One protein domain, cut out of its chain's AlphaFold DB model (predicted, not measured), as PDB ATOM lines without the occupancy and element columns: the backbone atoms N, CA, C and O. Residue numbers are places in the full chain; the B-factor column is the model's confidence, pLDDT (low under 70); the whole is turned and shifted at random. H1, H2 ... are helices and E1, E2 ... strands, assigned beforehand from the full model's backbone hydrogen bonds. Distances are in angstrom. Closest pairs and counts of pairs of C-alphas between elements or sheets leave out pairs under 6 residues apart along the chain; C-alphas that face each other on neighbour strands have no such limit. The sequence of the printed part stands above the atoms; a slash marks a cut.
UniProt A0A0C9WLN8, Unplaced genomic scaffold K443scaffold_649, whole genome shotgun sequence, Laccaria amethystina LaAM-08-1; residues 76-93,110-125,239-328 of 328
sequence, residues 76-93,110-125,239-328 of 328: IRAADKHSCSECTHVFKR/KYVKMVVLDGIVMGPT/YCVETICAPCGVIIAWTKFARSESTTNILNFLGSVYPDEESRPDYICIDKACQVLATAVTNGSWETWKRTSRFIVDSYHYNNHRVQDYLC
ATOM      1  N   ILE A  76      -7.565  16.869  -4.574       88.00
ATOM      2  CA  ILE A  76      -8.822  17.616  -4.476       88.00
ATOM      3  C   ILE A  76      -9.854  16.739  -3.761       88.00
ATOM      4  O   ILE A  76     -10.496  15.893  -4.379       88.00
ATOM      5  N   ARG A  77     -10.042  16.951  -2.452       82.62
ATOM      6  CA  ARG A  77     -10.947  16.138  -1.612       82.62
ATOM      7  C   ARG A  77     -12.382  16.071  -2.116       82.62
ATOM      8  O   ARG A  77     -12.973  14.999  -2.090       82.62
ATOM      9  N   ALA A  78     -12.905  17.174  -2.643       81.19
ATOM     10  CA  ALA A  78     -14.246  17.218  -3.228       81.19
ATOM     11  C   ALA A  78     -14.422  16.250  -4.420       81.19
ATOM     12  O   ALA A  78     -15.539  15.858  -4.752       81.19
ATOM     13  N   ALA A  79     -13.321  15.860  -5.069       84.75
ATOM     14  CA  ALA A  79     -13.295  14.896  -6.163       84.75
ATOM     15  C   ALA A  79     -12.837  13.493  -5.724       84.75
ATOM     16  O   ALA A  79     -12.861  12.561  -6.537       84.75
ATOM     17  N   ASP A  80     -12.428  13.314  -4.464       78.25
ATOM     18  CA  ASP A  80     -12.024  12.008  -3.957       78.25
ATOM     19  C   ASP A  80     -13.198  11.027  -4.057       78.25
ATOM     20  O   ASP A  80     -14.350  11.347  -3.759       78.25
ATOM     21  N   LYS A  81     -12.908   9.813  -4.530       79.06
ATOM     22  CA  LYS A  81     -13.905   8.761  -4.789       79.06
ATOM     23  C   LYS A  81     -15.058   9.199  -5.705       79.06
ATOM     24  O   LYS A  81     -16.139   8.609  -5.623       79.06
ATOM     25  N   HIS A  82     -14.831  10.170  -6.597       86.94
ATOM     26  CA  HIS A  82     -15.830  10.616  -7.565       86.94
ATOM     27  C   HIS A  82     -16.516   9.429  -8.260       86.94
ATOM     28  O   HIS A  82     -15.868   8.533  -8.808       86.94
ATOM     29  N   SER A  83     -17.848   9.437  -8.241       86.56
ATOM     30  CA  SER A  83     -18.679   8.454  -8.925       86.56
ATOM     31  C   SER A  83     -19.811   9.173  -9.645       86.56
ATOM     32  O   SER A  83     -20.551   9.966  -9.068       86.56
ATOM     33  N   CYS A  84     -19.916   8.928 -10.944       87.88
ATOM     34  CA  CYS A  84     -20.990   9.433 -11.783       87.88
ATOM     35  C   CYS A  84     -21.306   8.387 -12.852       87.88
ATOM     36  O   CYS A  84     -20.550   7.431 -13.047       87.88
ATOM     37  N   SER A  85     -22.408   8.573 -13.576       84.88
ATOM     38  CA  SER A  85     -22.837   7.646 -14.628       84.88
ATOM     39  C   SER A  85     -21.831   7.489 -15.774       84.88
ATOM     40  O   SER A  85     -21.886   6.493 -16.488       84.88
ATOM     41  N   GLU A  86     -20.923   8.450 -15.961       84.75
ATOM     42  CA  GLU A  86     -19.865   8.385 -16.978       84.75
ATOM     43  C   GLU A  86     -18.596   7.689 -16.471       84.75
ATOM     44  O   GLU A  86     -17.880   7.068 -17.255       84.75
ATOM     45  N   CYS A  87     -18.323   7.755 -15.165       85.88
ATOM     46  CA  CYS A  87     -17.082   7.266 -14.559       85.88
ATOM     47  C   CYS A  87     -17.217   5.894 -13.895       85.88
ATOM     48  O   CYS A  87     -16.210   5.253 -13.605       85.88
ATOM     49  N   THR A  88     -18.440   5.441 -13.618       82.88
ATOM     50  CA  THR A  88     -18.703   4.203 -12.879       82.88
ATOM     51  C   THR A  88     -19.445   3.209 -13.763       82.88
ATOM     52  O   THR A  88     -20.626   3.376 -14.058       82.88
ATOM     53  N   HIS A  89     -18.748   2.143 -14.166       82.38
ATOM     54  CA  HIS A  89     -19.280   1.125 -15.074       82.38
ATOM     55  C   HIS A  89     -19.348  -0.237 -14.400       82.38
ATOM     56  O   HIS A  89     -18.456  -0.608 -13.639       82.38
ATOM     57  N   VAL A  90     -20.395  -1.005 -14.707       82.75
ATOM     58  CA  VAL A  90     -20.490  -2.407 -14.278       82.75
ATOM     59  C   VAL A  90     -19.435  -3.217 -15.024       82.75
ATOM     60  O   VAL A  90     -19.366  -3.184 -16.256       82.75
ATOM     61  N   PHE A  91     -18.631  -3.969 -14.280       78.94
ATOM     62  CA  PHE A  91     -17.637  -4.869 -14.833       78.94
ATOM     63  C   PHE A  91     -18.313  -5.957 -15.673       78.94
ATOM     64  O   PHE A  91     -19.051  -6.800 -15.163       78.94
ATOM     65  N   LYS A  92     -18.037  -5.968 -16.979       77.12
ATOM     66  CA  LYS A  92     -18.519  -7.011 -17.889       77.12
ATOM     67  C   LYS A  92     -17.447  -8.084 -18.033       77.12
ATOM     68  O   LYS A  92     -16.438  -7.876 -18.703       77.12
ATOM     69  N   ARG A  93     -17.667  -9.257 -17.437       70.38
ATOM     70  CA  ARG A  93     -16.790 -10.419 -17.632       70.38
ATOM     71  C   ARG A  93     -17.007 -10.971 -19.046       70.38
ATOM     72  O   ARG A  93     -17.967 -11.694 -19.293       70.38
ATOM     73  N   LYS A 110     -19.942  -5.799  -9.565       80.00
ATOM     74  CA  LYS A 110     -18.631  -5.187  -9.355       80.00
ATOM     75  C   LYS A 110     -18.513  -3.999 -10.293       80.00
ATOM     76  O   LYS A 110     -18.677  -4.151 -11.501       80.00
ATOM     77  N   TYR A 111     -18.248  -2.829  -9.738       84.88
ATOM     78  CA  TYR A 111     -17.994  -1.624 -10.512       84.88
ATOM     79  C   TYR A 111     -16.497  -1.455 -10.724       84.88
ATOM     80  O   TYR A 111     -15.712  -1.814  -9.850       84.88
ATOM     81  N   VAL A 112     -16.121  -0.902 -11.874       87.62
ATOM     82  CA  VAL A 112     -14.735  -0.522 -12.163       87.62
ATOM     83  C   VAL A 112     -14.574   0.985 -12.209       87.62
ATOM     84  O   VAL A 112     -15.498   1.713 -12.588       87.62
ATOM     85  N   LYS A 113     -13.373   1.429 -11.842       88.31
ATOM     86  CA  LYS A 113     -12.938   2.820 -11.866       88.31
ATOM     87  C   LYS A 113     -11.751   2.985 -12.802       88.31
ATOM     88  O   LYS A 113     -10.825   2.177 -12.826       88.31
ATOM     89  N   MET A 114     -11.779   4.075 -13.550       91.06
ATOM     90  CA  MET A 114     -10.706   4.478 -14.442       91.06
ATOM     91  C   MET A 114     -10.277   5.893 -14.085       91.06
ATOM     92  O   MET A 114     -11.113   6.709 -13.700       91.06
ATOM     93  N   VAL A 115      -8.992   6.179 -14.255       93.25
ATOM     94  CA  VAL A 115      -8.463   7.542 -14.254       93.25
ATOM     95  C   VAL A 115      -7.663   7.793 -15.521       93.25
ATOM     96  O   VAL A 115      -7.116   6.861 -16.114       93.25
ATOM     97  N   VAL A 116      -7.609   9.051 -15.926       92.06
ATOM     98  CA  VAL A 116      -6.844   9.544 -17.067       92.06
ATOM     99  C   VAL A 116      -5.776  10.486 -16.539       92.06
ATOM    100  O   VAL A 116      -6.086  11.361 -15.731       92.06
ATOM    101  N   LEU A 117      -4.535  10.291 -16.969       92.75
ATOM    102  CA  LEU A 117      -3.448  11.220 -16.717       92.75
ATOM    103  C   LEU A 117      -3.204  12.050 -17.969       92.75
ATOM    104  O   LEU A 117      -3.158  11.498 -19.070       92.75
ATOM    105  N   ASP A 118      -3.088  13.360 -17.780       86.56
ATOM    106  CA  ASP A 118      -2.778  14.298 -18.854       86.56
ATOM    107  C   ASP A 118      -1.961  15.489 -18.339       86.56
ATOM    108  O   ASP A 118      -2.217  16.034 -17.250       86.56
ATOM    109  N   GLY A 119      -0.995  15.896 -19.160       82.69
ATOM    110  CA  GLY A 119      -0.033  16.951 -18.893       82.69
ATOM    111  C   GLY A 119      -0.424  18.264 -19.566       82.69
ATOM    112  O   GLY A 119      -0.307  18.444 -20.778       82.69
ATOM    113  N   ILE A 120      -0.794  19.267 -18.770       81.31
ATOM    114  CA  ILE A 120      -1.094  20.609 -19.276       81.31
ATOM    115  C   ILE A 120       0.215  21.394 -19.427       81.31
ATOM    116  O   ILE A 120       0.814  21.845 -18.445       81.31
ATOM    117  N   VAL A 121       0.642  21.624 -20.676       70.62
ATOM    118  CA  VAL A 121       1.862  22.382 -21.041       70.62
ATOM    119  C   VAL A 121       1.638  23.903 -20.924       70.62
ATOM    120  O   VAL A 121       1.839  24.684 -21.853       70.62
ATOM    121  N   MET A 122       1.177  24.347 -19.755       63.78
ATOM    122  CA  MET A 122       1.059  25.755 -19.354       63.78
ATOM    123  C   MET A 122       1.579  25.938 -17.924       63.78
ATOM    124  O   MET A 122       0.924  26.524 -17.063       63.78
ATOM    125  N   GLY A 123       2.764  25.388 -17.663       64.88
ATOM    126  CA  GLY A 123       3.366  25.379 -16.339       64.88
ATOM    127  C   GLY A 123       3.603  26.788 -15.767       64.88
ATOM    128  O   GLY A 123       4.042  27.685 -16.499       64.88
ATOM    129  N   PRO A 124       3.376  26.994 -14.455       80.94
ATOM    130  CA  PRO A 124       3.803  28.199 -13.754       80.94
ATOM    131  C   PRO A 124       5.300  28.482 -13.945       80.94
ATOM    132  O   PRO A 124       6.091  27.619 -14.332       80.94
ATOM    133  N   THR A 125       5.717  29.705 -13.646       87.81
ATOM    134  CA  THR A 125       7.135  30.073 -13.658       87.81
ATOM    135  C   THR A 125       7.750  29.942 -12.269       87.81
ATOM    136  O   THR A 125       7.120  30.355 -11.298       87.81
ATOM    137  N   TYR A 239       7.556  22.142 -16.858       84.12
ATOM    138  CA  TYR A 239       7.311  21.425 -18.104       84.12
ATOM    139  C   TYR A 239       5.808  21.228 -18.322       84.12
ATOM    140  O   TYR A 239       5.267  21.658 -19.340       84.12
ATOM    141  N   CYS A 240       5.127  20.667 -17.323       85.88
ATOM    142  CA  CYS A 240       3.679  20.529 -17.312       85.88
ATOM    143  C   CYS A 240       3.121  20.636 -15.888       85.88
ATOM    144  O   CYS A 240       3.839  20.499 -14.886       85.88
ATOM    145  N   VAL A 241       1.820  20.900 -15.820       89.38
ATOM    146  CA  VAL A 241       0.995  20.510 -14.679       89.38
ATOM    147  C   VAL A 241       0.351  19.186 -15.053       89.38
ATOM    148  O   VAL A 241      -0.466  19.145 -15.968       89.38
ATOM    149  N   GLU A 242       0.757  18.122 -14.378       92.25
ATOM    150  CA  GLU A 242       0.211  16.787 -14.574       92.25
ATOM    151  C   GLU A 242      -1.064  16.645 -13.751       92.25
ATOM    152  O   GLU A 242      -1.089  17.021 -12.577       92.25
ATOM    153  N   THR A 243      -2.119  16.107 -14.349       93.94
ATOM    154  CA  THR A 243      -3.411  15.920 -13.685       93.94
ATOM    155  C   THR A 243      -3.819  14.458 -13.698       93.94
ATOM    156  O   THR A 243      -3.539  13.741 -14.647       93.94
ATOM    157  N   ILE A 244      -4.499  14.019 -12.642       94.88
ATOM    158  CA  ILE A 244      -5.273  12.780 -12.607       94.88
ATOM    159  C   ILE A 244      -6.733  13.198 -12.671       94.88
ATOM    160  O   ILE A 244      -7.228  13.868 -11.764       94.88
ATOM    161  N   CYS A 245      -7.421  12.790 -13.727       93.75
ATOM    162  CA  CYS A 245      -8.817  13.111 -13.972       93.75
ATOM    163  C   CYS A 245      -9.671  11.844 -14.002       93.75
ATOM    164  O   CYS A 245      -9.245  10.787 -14.467       93.75
ATOM    165  N   ALA A 246     -10.913  11.953 -13.550       92.50
ATOM    166  CA  ALA A 246     -11.938  10.979 -13.884       92.50
ATOM    167  C   ALA A 246     -12.315  11.111 -15.380       92.50
ATOM    168  O   ALA A 246     -12.174  12.200 -15.944       92.50
ATOM    169  N   PRO A 247     -12.845  10.058 -16.033       89.62
ATOM    170  CA  PRO A 247     -13.242  10.102 -17.445       89.62
ATOM    171  C   PRO A 247     -14.208  11.236 -17.831       89.62
ATOM    172  O   PRO A 247     -14.181  11.691 -18.968       89.62
ATOM    173  N   CYS A 248     -15.026  11.723 -16.893       89.56
ATOM    174  CA  CYS A 248     -15.928  12.865 -17.086       89.56
ATOM    175  C   CYS A 248     -15.226  14.241 -17.065       89.56
ATOM    176  O   CYS A 248     -15.883  15.270 -17.208       89.56
ATOM    177  N   GLY A 249     -13.908  14.290 -16.837       87.81
ATOM    178  CA  GLY A 249     -13.115  15.522 -16.762       87.81
ATOM    179  C   GLY A 249     -12.976  16.128 -15.361       87.81
ATOM    180  O   GLY A 249     -12.350  17.176 -15.212       87.81
ATOM    181  N   VAL A 250     -13.523  15.492 -14.318       90.31
ATOM    182  CA  VAL A 250     -13.305  15.925 -12.927       90.31
ATOM    183  C   VAL A 250     -11.852  15.669 -12.531       90.31
ATOM    184  O   VAL A 250     -11.397  14.526 -12.554       90.31
ATOM    185  N   ILE A 251     -11.134  16.720 -12.138       91.56
ATOM    186  CA  ILE A 251      -9.752  16.623 -11.656       91.56
ATOM    187  C   ILE A 251      -9.767  16.077 -10.224       91.56
ATOM    188  O   ILE A 251     -10.384  16.666  -9.342       91.56
ATOM    189  N   ILE A 252      -9.075  14.961 -10.005       92.88
ATOM    190  CA  ILE A 252      -8.931  14.283  -8.709       92.88
ATOM    191  C   ILE A 252      -7.673  14.771  -7.997       92.88
ATOM    192  O   ILE A 252      -7.692  15.067  -6.805       92.88
ATOM    193  N   ALA A 253      -6.566  14.852  -8.731       94.44
ATOM    194  CA  ALA A 253      -5.302  15.326  -8.196       94.44
ATOM    195  C   ALA A 253      -4.472  16.001  -9.283       94.44
ATOM    196  O   ALA A 253      -4.675  15.768 -10.475       94.44
ATOM    197  N   TRP A 254      -3.504  16.813  -8.879       93.75
ATOM    198  CA  TRP A 254      -2.554  17.431  -9.793       93.75
ATOM    199  C   TRP A 254      -1.168  17.556  -9.163       93.75
ATOM    200  O   TRP A 254      -1.016  17.591  -7.947       93.75
ATOM    201  N   THR A 255      -0.136  17.651  -9.993       93.38
ATOM    202  CA  THR A 255       1.230  17.951  -9.557       93.38
ATOM    203  C   THR A 255       1.965  18.753 -10.623       93.38
ATOM    204  O   THR A 255       1.525  18.852 -11.766       93.38
ATOM    205  N   LYS A 256       3.089  19.377 -10.265       91.38
ATOM    206  CA  LYS A 256       3.906  20.140 -11.218       91.38
ATOM    207  C   LYS A 256       5.185  19.376 -11.525       91.38
ATOM    208  O   LYS A 256       5.991  19.131 -10.627       91.38
ATOM    209  N   PHE A 257       5.438  19.101 -12.798       89.50
ATOM    210  CA  PHE A 257       6.708  18.529 -13.234       89.50
ATOM    211  C   PHE A 257       7.616  19.625 -13.773       89.50
ATOM    212  O   PHE A 257       7.323  20.275 -14.771       89.50
ATOM    213  N   ALA A 258       8.722  19.878 -13.070       85.00
ATOM    214  CA  ALA A 258       9.578  21.027 -13.364       85.00
ATOM    215  C   ALA A 258      10.353  20.878 -14.676       85.00
ATOM    216  O   ALA A 258      10.508  21.848 -15.406       85.00
ATOM    217  N   ARG A 259      10.838  19.669 -14.975       81.94
ATOM    218  CA  ARG A 259      11.776  19.433 -16.084       81.94
ATOM    219  C   ARG A 259      11.212  18.585 -17.198       81.94
ATOM    220  O   ARG A 259      11.400  18.900 -18.366       81.94
ATOM    221  N   SER A 260      10.552  17.507 -16.810       83.44
ATOM    222  CA  SER A 260      10.032  16.516 -17.727       83.44
ATOM    223  C   SER A 260       8.897  15.749 -17.075       83.44
ATOM    224  O   SER A 260       8.897  15.474 -15.869       83.44
ATOM    225  N   GLU A 261       7.954  15.356 -17.912       85.06
ATOM    226  CA  GLU A 261       6.936  14.364 -17.604       85.06
ATOM    227  C   GLU A 261       7.535  12.958 -17.765       85.06
ATOM    228  O   GLU A 261       7.222  12.201 -18.688       85.06
ATOM    229  N   SER A 262       8.518  12.660 -16.909       88.31
ATOM    230  CA  SER A 262       9.226  11.384 -16.914       88.31
ATOM    231  C   SER A 262       8.356  10.268 -16.337       88.31
ATOM    232  O   SER A 262       7.550  10.480 -15.429       88.31
ATOM    233  N   THR A 263       8.578   9.040 -16.798       91.25
ATOM    234  CA  THR A 263       7.853   7.853 -16.320       91.25
ATOM    235  C   THR A 263       8.011   7.631 -14.814       91.25
ATOM    236  O   THR A 263       7.081   7.184 -14.151       91.25
ATOM    237  N   THR A 264       9.165   7.987 -14.240       91.56
ATOM    238  CA  THR A 264       9.389   7.910 -12.786       91.56
ATOM    239  C   THR A 264       8.606   8.980 -12.027       91.56
ATOM    240  O   THR A 264       8.031   8.675 -10.986       91.56
ATOM    241  N   ASN A 265       8.523  10.208 -12.553       92.50
ATOM    242  CA  ASN A 265       7.699  11.261 -11.953       92.50
ATOM    243  C   ASN A 265       6.216  10.865 -11.941       92.50
ATOM    244  O   ASN A 265       5.558  11.027 -10.916       92.50
ATOM    245  N   ILE A 266       5.725  10.275 -13.035       93.44
ATOM    246  CA  ILE A 266       4.357   9.745 -13.136       93.44
ATOM    247  C   ILE A 266       4.109   8.648 -12.091       93.44
ATOM    248  O   ILE A 266       3.128   8.714 -11.354       93.44
ATOM    249  N   LEU A 267       5.004   7.659 -11.973       94.56
ATOM    250  CA  LEU A 267       4.857   6.579 -10.986       94.56
ATOM    251  C   LEU A 267       4.879   7.097  -9.543       94.56
ATOM    252  O   LEU A 267       4.081   6.648  -8.720       94.56
ATOM    253  N   ASN A 268       5.757   8.055  -9.237       95.06
ATOM    254  CA  ASN A 268       5.807   8.691  -7.921       95.06
ATOM    255  C   ASN A 268       4.519   9.466  -7.625       95.06
ATOM    256  O   ASN A 268       3.999   9.385  -6.515       95.06
ATOM    257  N   PHE A 269       3.985  10.179  -8.618       95.38
ATOM    258  CA  PHE A 269       2.728  10.904  -8.483       95.38
ATOM    259  C   PHE A 269       1.559   9.945  -8.224       95.38
ATOM    260  O   PHE A 269       0.859  10.102  -7.224       95.38
ATOM    261  N   LEU A 270       1.421   8.885  -9.026       95.19
ATOM    262  CA  LEU A 270       0.435   7.822  -8.803       95.19
ATOM    263  C   LEU A 270       0.554   7.212  -7.401       95.19
ATOM    264  O   LEU A 270      -0.455   7.040  -6.724       95.19
ATOM    265  N   GLY A 271       1.776   6.918  -6.949       94.38
ATOM    266  CA  GLY A 271       2.029   6.373  -5.615       94.38
ATOM    267  C   GLY A 271       1.682   7.339  -4.481       94.38
ATOM    268  O   GLY A 271       1.215   6.896  -3.436       94.38
ATOM    269  N   SER A 272       1.871   8.646  -4.684       94.31
ATOM    270  CA  SER A 272       1.493   9.663  -3.692       94.31
ATOM    271  C   SER A 272      -0.019   9.850  -3.563       94.31
ATOM    272  O   SER A 272      -0.498  10.120  -2.466       94.31
ATOM    273  N   VAL A 273      -0.765   9.691  -4.662       93.81
ATOM    274  CA  VAL A 273      -2.226   9.861  -4.679       93.81
ATOM    275  C   VAL A 273      -2.936   8.571  -4.258       93.81
ATOM    276  O   VAL A 273      -3.943   8.636  -3.560       93.81
ATOM    277  N   TYR A 274      -2.391   7.406  -4.626       93.81
ATOM    278  CA  TYR A 274      -2.973   6.089  -4.339       93.81
ATOM    279  C   TYR A 274      -2.006   5.166  -3.571       93.81
ATOM    280  O   TYR A 274      -1.536   4.152  -4.115       93.81
ATOM    281  N   PRO A 275      -1.685   5.494  -2.305       92.50
ATOM    282  CA  PRO A 275      -0.730   4.721  -1.511       92.50
ATOM    283  C   PRO A 275      -1.212   3.281  -1.273       92.50
ATOM    284  O   PRO A 275      -0.438   2.329  -1.430       92.50
ATOM    285  N   ASP A 276      -2.505   3.106  -0.993       92.06
ATOM    286  CA  ASP A 276      -3.104   1.833  -0.582       92.06
ATOM    287  C   ASP A 276      -3.776   1.088  -1.740       92.06
ATOM    288  O   ASP A 276      -4.363   1.708  -2.627       92.06
ATOM    289  N   GLU A 277      -3.766  -0.252  -1.705       91.94
ATOM    290  CA  GLU A 277      -4.408  -1.097  -2.730       91.94
ATOM    291  C   GLU A 277      -5.894  -0.756  -2.942       91.94
ATOM    292  O   GLU A 277      -6.355  -0.754  -4.080       91.94
ATOM    293  N   GLU A 278      -6.620  -0.414  -1.877       89.06
ATOM    294  CA  GLU A 278      -8.056  -0.085  -1.920       89.06
ATOM    295  C   GLU A 278      -8.356   1.268  -2.576       89.06
ATOM    296  O   GLU A 278      -9.462   1.497  -3.068       89.06
ATOM    297  N   SER A 279      -7.378   2.177  -2.572       89.06
ATOM    298  CA  SER A 279      -7.517   3.511  -3.163       89.06
ATOM    299  C   SER A 279      -7.280   3.507  -4.674       89.06
ATOM    300  O   SER A 279      -7.741   4.408  -5.372       89.06
ATOM    301  N   ARG A 280      -6.567   2.498  -5.186       92.69
ATOM    302  CA  ARG A 280      -6.089   2.474  -6.568       92.69
ATOM    303  C   ARG A 280      -7.231   2.265  -7.564       92.69
ATOM    304  O   ARG A 280      -8.124   1.456  -7.320       92.69
ATOM    305  N   PRO A 281      -7.183   2.942  -8.722       92.25
ATOM    306  CA  PRO A 281      -8.122   2.693  -9.806       92.25
ATOM    307  C   PRO A 281      -7.827   1.352 -10.487       92.25
ATOM    308  O   PRO A 281      -6.667   0.940 -10.595       92.25
ATOM    309  N   ASP A 282      -8.862   0.701 -11.018       92.44
ATOM    310  CA  ASP A 282      -8.708  -0.534 -11.796       92.44
ATOM    311  C   ASP A 282      -7.952  -0.278 -13.108       92.44
ATOM    312  O   ASP A 282      -7.174  -1.117 -13.570       92.44
ATOM    313  N   TYR A 283      -8.157   0.903 -13.697       92.50
ATOM    314  CA  TYR A 283      -7.576   1.298 -14.976       92.50
ATOM    315  C   TYR A 283      -6.931   2.683 -14.911       92.50
ATOM    316  O   TYR A 283      -7.523   3.643 -14.418       92.50
ATOM    317  N   ILE A 284      -5.725   2.790 -15.458       93.88
ATOM    318  CA  ILE A 284      -4.956   4.029 -15.558       93.88
ATOM    319  C   ILE A 284      -4.675   4.270 -17.036       93.88
ATOM    320  O   ILE A 284      -3.935   3.507 -17.653       93.88
ATOM    321  N   CYS A 285      -5.279   5.307 -17.598       91.50
ATOM    322  CA  CYS A 285      -5.064   5.719 -18.976       91.50
ATOM    323  C   CYS A 285      -4.053   6.852 -19.031       91.50
ATOM    324  O   CYS A 285      -4.213   7.847 -18.330       91.50
ATOM    325  N   ILE A 286      -3.028   6.694 -19.853       88.06
ATOM    326  CA  ILE A 286      -2.023   7.724 -20.102       88.06
ATOM    327  C   ILE A 286      -1.454   7.512 -21.502       88.06
ATOM    328  O   ILE A 286      -1.390   6.379 -21.986       88.06
ATOM    329  N   ASP A 287      -1.047   8.592 -22.161       81.56
ATOM    330  CA  ASP A 287      -0.474   8.535 -23.503       81.56
ATOM    331  C   ASP A 287       0.729   7.578 -23.576       81.56
ATOM    332  O   ASP A 287       0.741   6.696 -24.420       81.56
ATOM    333  N   LYS A 288       1.675   7.648 -22.637       81.12
ATOM    334  CA  LYS A 288       2.921   6.867 -22.612       81.12
ATOM    335  C   LYS A 288       2.862   5.637 -21.702       81.12
ATOM    336  O   LYS A 288       3.867   5.252 -21.092       81.12
ATOM    337  N   ALA A 289       1.695   5.000 -21.586       87.88
ATOM    338  CA  ALA A 289       1.469   3.933 -20.603       87.88
ATOM    339  C   ALA A 289       2.435   2.751 -20.765       87.88
ATOM    340  O   ALA A 289       2.894   2.202 -19.765       87.88
ATOM    341  N   CYS A 290       2.817   2.412 -22.000       85.44
ATOM    342  CA  CYS A 290       3.843   1.404 -22.265       85.44
ATOM    343  C   CYS A 290       5.190   1.748 -21.618       85.44
ATOM    344  O   CYS A 290       5.802   0.908 -20.961       85.44
ATOM    345  N   GLN A 291       5.655   2.993 -21.756       86.12
ATOM    346  CA  GLN A 291       6.929   3.435 -21.185       86.12
ATOM    347  C   GLN A 291       6.872   3.469 -19.652       86.12
ATOM    348  O   GLN A 291       7.834   3.088 -18.974       86.12
ATOM    349  N   VAL A 292       5.730   3.889 -19.097       90.44
ATOM    350  CA  VAL A 292       5.462   3.845 -17.652       90.44
ATOM    351  C   VAL A 292       5.505   2.406 -17.150       90.44
ATOM    352  O   VAL A 292       6.206   2.127 -16.177       90.44
ATOM    353  N   LEU A 293       4.845   1.478 -17.845       90.75
ATOM    354  CA  LEU A 293       4.849   0.057 -17.512       90.75
ATOM    355  C   LEU A 293       6.257  -0.544 -17.606       90.75
ATOM    356  O   LEU A 293       6.686  -1.232 -16.682       90.75
ATOM    357  N   ALA A 294       7.012  -0.238 -18.665       89.75
ATOM    358  CA  ALA A 294       8.395  -0.687 -18.824       89.75
ATOM    359  C   ALA A 294       9.269  -0.216 -17.651       89.75
ATOM    360  O   ALA A 294      10.046  -0.989 -17.085       89.75
ATOM    361  N   THR A 295       9.091   1.040 -17.237       91.50
ATOM    362  CA  THR A 295       9.790   1.615 -16.081       91.50
ATOM    363  C   THR A 295       9.368   0.922 -14.787       91.50
ATOM    364  O   THR A 295      10.228   0.577 -13.978       91.50
ATOM    365  N   ALA A 296       8.069   0.665 -14.610       92.81
ATOM    366  CA  ALA A 296       7.521   0.017 -13.425       92.81
ATOM    367  C   ALA A 296       8.019  -1.427 -13.258       92.81
ATOM    368  O   ALA A 296       8.317  -1.862 -12.147       92.81
ATOM    369  N   VAL A 297       8.133  -2.175 -14.358       92.00
ATOM    370  CA  VAL A 297       8.731  -3.518 -14.363       92.00
ATOM    371  C   VAL A 297      10.214  -3.429 -14.008       92.00
ATOM    372  O   VAL A 297      10.684  -4.158 -13.139       92.00
ATOM    373  N   THR A 298      10.938  -2.498 -14.631       91.75
ATOM    374  CA  THR A 298      12.385  -2.328 -14.429       91.75
ATOM    375  C   THR A 298      12.743  -1.946 -12.993       91.75
ATOM    376  O   THR A 298      13.706  -2.473 -12.441       91.75
ATOM    377  N   ASN A 299      11.979  -1.045 -12.368       92.38
ATOM    378  CA  ASN A 299      12.239  -0.578 -11.003       92.38
ATOM    379  C   ASN A 299      11.534  -1.413  -9.914       92.38
ATOM    380  O   ASN A 299      11.643  -1.090  -8.733       92.38
ATOM    381  N   GLY A 300      10.800  -2.463 -10.298       92.06
ATOM    382  CA  GLY A 300      10.089  -3.368  -9.392       92.06
ATOM    383  C   GLY A 300       8.742  -2.859  -8.861       92.06
ATOM    384  O   GLY A 300       8.011  -3.636  -8.247       92.06
ATOM    385  N   SER A 301       8.356  -1.606  -9.122       91.44
ATOM    386  CA  SER A 301       7.062  -1.065  -8.669       91.44
ATOM    387  C   SER A 301       5.861  -1.766  -9.309       91.44
ATOM    388  O   SER A 301       4.768  -1.755  -8.743       91.44
ATOM    389  N   TRP A 302       6.039  -2.447 -10.444       92.31
ATOM    390  CA  TRP A 302       4.969  -3.221 -11.070       92.31
ATOM    391  C   TRP A 302       4.409  -4.320 -10.161       92.31
ATOM    392  O   TRP A 302       3.210  -4.585 -10.199       92.31
ATOM    393  N   GLU A 303       5.222  -4.911  -9.284       91.00
ATOM    394  CA  GLU A 303       4.752  -5.915  -8.320       91.00
ATOM    395  C   GLU A 303       3.684  -5.355  -7.371       91.00
ATOM    396  O   GLU A 303       2.757  -6.067  -6.981       91.00
ATOM    397  N   THR A 304       3.775  -4.060  -7.070       89.56
ATOM    398  CA  THR A 304       2.803  -3.319  -6.268       89.56
ATOM    399  C   THR A 304       1.528  -3.028  -7.062       89.56
ATOM    400  O   THR A 304       0.428  -3.201  -6.538       89.56
ATOM    401  N   TRP A 305       1.646  -2.622  -8.329       92.50
ATOM    402  CA  TRP A 305       0.509  -2.166  -9.144       92.50
ATOM    403  C   TRP A 305      -0.267  -3.294  -9.835       92.50
ATOM    404  O   TRP A 305      -1.485  -3.202  -9.977       92.50
ATOM    405  N   LYS A 306       0.385  -4.399 -10.213       92.19
ATOM    406  CA  LYS A 306      -0.220  -5.463 -11.039       92.19
ATOM    407  C   LYS A 306      -1.421  -6.164 -10.411       92.19
ATOM    408  O   LYS A 306      -2.192  -6.822 -11.111       92.19
ATOM    409  N   ARG A 307      -1.587  -6.078  -9.092       89.94
ATOM    410  CA  ARG A 307      -2.720  -6.691  -8.384       89.94
ATOM    411  C   ARG A 307      -4.010  -5.892  -8.533       89.94
ATOM    412  O   ARG A 307      -5.074  -6.498  -8.556       89.94
ATOM    413  N   THR A 308      -3.898  -4.574  -8.657       92.19
ATOM    414  CA  THR A 308      -5.015  -3.631  -8.518       92.19
ATOM    415  C   THR A 308      -5.285  -2.849  -9.791       92.19
ATOM    416  O   THR A 308      -6.442  -2.664 -10.139       92.19
ATOM    417  N   SER A 309      -4.245  -2.466 -10.534       94.12
ATOM    418  CA  SER A 309      -4.384  -1.550 -11.666       94.12
ATOM    419  C   SER A 309      -3.898  -2.151 -12.980       94.12
ATOM    420  O   SER A 309      -3.034  -3.036 -13.032       94.12
ATOM    421  N   ARG A 310      -4.462  -1.660 -14.078       92.06
ATOM    422  CA  ARG A 310      -4.047  -1.946 -15.452       92.06
ATOM    423  C   ARG A 310      -3.722  -0.630 -16.147       92.06
ATOM    424  O   ARG A 310      -4.539   0.286 -16.136       92.06
ATOM    425  N   PHE A 311      -2.544  -0.552 -16.754       90.88
ATOM    426  CA  PHE A 311      -2.170   0.574 -17.603       90.88
ATOM    427  C   PHE A 311      -2.798   0.391 -18.987       90.88
ATOM    428  O   PHE A 311      -2.709  -0.691 -19.566       90.88
ATOM    429  N   ILE A 312      -3.457   1.432 -19.484       87.56
ATOM    430  CA  ILE A 312      -4.091   1.487 -20.801       87.56
ATOM    431  C   ILE A 312      -3.461   2.639 -21.578       87.56
ATOM    432  O   ILE A 312      -3.252   3.721 -21.034       87.56
ATOM    433  N   VAL A 313      -3.186   2.394 -22.854       76.50
ATOM    434  CA  VAL A 313      -2.760   3.416 -23.810       76.50
ATOM    435  C   VAL A 313      -3.967   3.992 -24.545       76.50
ATOM    436  O   VAL A 313      -4.910   3.262 -24.864       76.50
ATOM    437  N   ASP A 314      -3.949   5.290 -24.842       68.06
ATOM    438  CA  ASP A 314      -4.971   5.878 -25.710       68.06
ATOM    439  C   ASP A 314      -4.883   5.295 -27.136       68.06
ATOM    440  O   ASP A 314      -3.818   4.970 -27.658       68.06
ATOM    441  N   SER A 315      -6.028   5.203 -27.803       65.44
ATOM    442  CA  SER A 315      -6.174   4.823 -29.207       65.44
ATOM    443  C   SER A 315      -5.292   5.633 -30.167       65.44
ATOM    444  O   SER A 315      -4.850   5.098 -31.186       65.44
ATOM    445  N   TYR A 316      -4.986   6.899 -29.851       61.94
ATOM    446  CA  TYR A 316      -4.064   7.708 -30.647       61.94
ATOM    447  C   TYR A 316      -2.611   7.213 -30.548       61.94
ATOM    448  O   TYR A 316      -1.880   7.264 -31.540       61.94
ATOM    449  N   HIS A 317      -2.212   6.667 -29.395       63.78
ATOM    450  CA  HIS A 317      -0.873   6.121 -29.156       63.78
ATOM    451  C   HIS A 317      -0.579   4.903 -30.044       63.78
ATOM    452  O   HIS A 317       0.525   4.774 -30.573       63.78
ATOM    453  N   TYR A 318      -1.594   4.075 -30.328       62.12
ATOM    454  CA  TYR A 318      -1.468   2.908 -31.214       62.12
ATOM    455  C   TYR A 318      -0.896   3.259 -32.601       62.12
ATOM    456  O   TYR A 318      -0.148   2.476 -33.183       62.12
ATOM    457  N   ASN A 319      -1.184   4.456 -33.125       64.12
ATOM    458  CA  ASN A 319      -0.701   4.880 -34.443       64.12
ATOM    459  C   ASN A 319       0.787   5.272 -34.467       64.12
ATOM    460  O   ASN A 319       1.380   5.320 -35.546       64.12
ATOM    461  N   ASN A 320       1.387   5.570 -33.311       62.94
ATOM    462  CA  ASN A 320       2.754   6.092 -33.209       62.94
ATOM    463  C   ASN A 320       3.783   5.032 -32.782       62.94
ATOM    464  O   ASN A 320       4.988   5.306 -32.817       62.94
ATOM    465  N   HIS A 321       3.349   3.816 -32.438       65.50
ATOM    466  CA  HIS A 321       4.265   2.751 -32.038       65.50
ATOM    467  C   HIS A 321       5.116   2.203 -33.176       65.50
ATOM    468  O   HIS A 321       4.706   2.064 -34.330       65.50
ATOM    469  N   ARG A 322       6.333   1.801 -32.803       63.62
ATOM    470  CA  ARG A 322       7.208   0.997 -33.653       63.62
ATOM    471  C   ARG A 322       6.934  -0.477 -33.382       63.62
ATOM    472  O   ARG A 322       6.814  -0.878 -32.236       63.62
ATOM    473  N   VAL A 323       6.990  -1.300 -34.430       62.44
ATOM    474  CA  VAL A 323       6.858  -2.777 -34.376       62.44
ATOM    475  C   VAL A 323       7.829  -3.446 -33.380       62.44
ATOM    476  O   VAL A 323       7.646  -4.592 -32.996       62.44
ATOM    477  N   GLN A 324       8.882  -2.740 -32.972       65.06
ATOM    478  CA  GLN A 324       9.917  -3.215 -32.050       65.06
ATOM    479  C   GLN A 324       9.574  -2.979 -30.569       65.06
ATOM    480  O   GLN A 324      10.343  -3.391 -29.705       65.06
ATOM    481  N   ASP A 325       8.463  -2.305 -30.270       66.06
ATOM    482  CA  ASP A 325       8.000  -2.077 -28.903       66.06
ATOM    483  C   ASP A 325       7.213  -3.297 -28.401       66.06
ATOM    484  O   ASP A 325       5.986  -3.330 -28.409       66.06
ATOM    485  N   TYR A 326       7.942  -4.356 -28.034       66.94
ATOM    486  CA  TYR A 326       7.373  -5.667 -27.689       66.94
ATOM    487  C   TYR A 326       6.446  -5.668 -26.463       66.94
ATOM    488  O   TYR A 326       5.833  -6.696 -26.179       66.94
ATOM    489  N   LEU A 327       6.389  -4.570 -25.704       67.50
ATOM    490  CA  LEU A 327       5.584  -4.471 -24.489       67.50
ATOM    491  C   LEU A 327       4.126  -4.029 -24.752       67.50
ATOM    492  O   LEU A 327       3.308  -4.208 -23.852       67.50
ATOM    493  N   CYS A 328       3.801  -3.471 -25.928       62.75
ATOM    494  CA  CYS A 328       2.553  -2.721 -26.185       62.75
ATOM    495  C   CYS A 328       1.342  -3.485 -26.774       62.75
ATOM    496  O   CYS A 328       1.541  -4.345 -27.654       62.75
TER     497      CYS A 328
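AT A GLANCE: This is residues 76 to 93, 110 to 125 and 239 to 328 of the 328 residues of an uncharacterized protein of Laccaria amethystina LaAM-08-1 (UniProt A0A0C9WLN8). A strongly twisted sheet of five strands runs E4, E3, E2, E5, E6, with long E2 in the middle; H1 packs over E3, and H2, about perpendicular to H1, grazes the sheet and leads to little H3. The hairpin E3 and E4 is on one side of E2 and short E5 and E6 on the other, while E1 meets only the beginning of E2. The printed part has 124 residues with three named helices and six named strands, in the order E1 E2 E3 E4 H1 E5 H2 H3 E6; the class is mixed, with under half of the residues in named elements. The sheet is mixed, E4, E3 and E2 antiparallel and E2, E5 and E6 parallel. The whole is compact, with a radius of gyration of the C-alphas of 14.5 A and spans of 43 by 37 by 28 A.

IN THESE COORDINATES: E1 is residues 88 to 90, beginning at C-alpha 88 (-18.703, 4.203, -12.879). E2, residues 111 to 120, is 29.3 A long. E3 is residues 240 to 245, 14.9 A, and E4 residues 251 to 257, 16.6 A. H1, residues 263 to 273, is 15.5 A long and E5 is residues 283 to 285. H2, residues 289 to 298, is 14.0 A long, H3 is residues 302 to 305, and E6, residues 310 to 312, ends at C-alpha 312 (-4.091, 1.487, -20.801).

HOW THE PARTS SIT: E2 is staggered, pairing with E5 over residues 114 to 116 and with E3 over 116 to 120. E2 and E3 are antiparallel, with N 116 and O 245 at 2.8 A. The hairpin E3 and E4 has N 242 and O 255 at 2.8 A. E2 and E5 are parallel, with N 115 and O 283 at 2.9 A. E5 and E6 are parallel, with N 284 and O 310 at 2.9 A. E5, H2, H3 and E6 form a strand-helix-strand unit, two parallel neighbour strands with helices between, and its crossover is right-handed. H1 is over E3 at a height over the sheet of 7.9 A, slantwise to the strands at 49 degrees to E3 on the local plane. H1 and H2 touch, about perpendicular at 88 degrees, with the C-alphas of Thr 263 and Val 292 closest at 4.9 A. H2 only grazes the sheet, with residues 289 to 293. H3 is not on the sheet and only just touches H2, only at the corner, with 3 pairs of C-alphas within 8 A; the closest are those of Ala 296 and Trp 302, 4.7 A. E1 and E2 meet only at a point, C-alphas 90 and 111 facing each other at 4.6 A. In H1 and H2 every O i to N i+4 pair is within hydrogen-bond range; H3 is too short for such a pair.

THE WHOLE: The two C-alphas farthest apart are those of Arg 93 and Thr 125, 47.2 A. Residues 94 to 109 and 126 to 238 are not printed, with C-alpha gaps of 10.0 A and 9.7 A. Of the links that are printed whole, none is long. Residues 122 to 123 and 314 to 328 are under pLDDT 70; the mean of the printed part is 85.3.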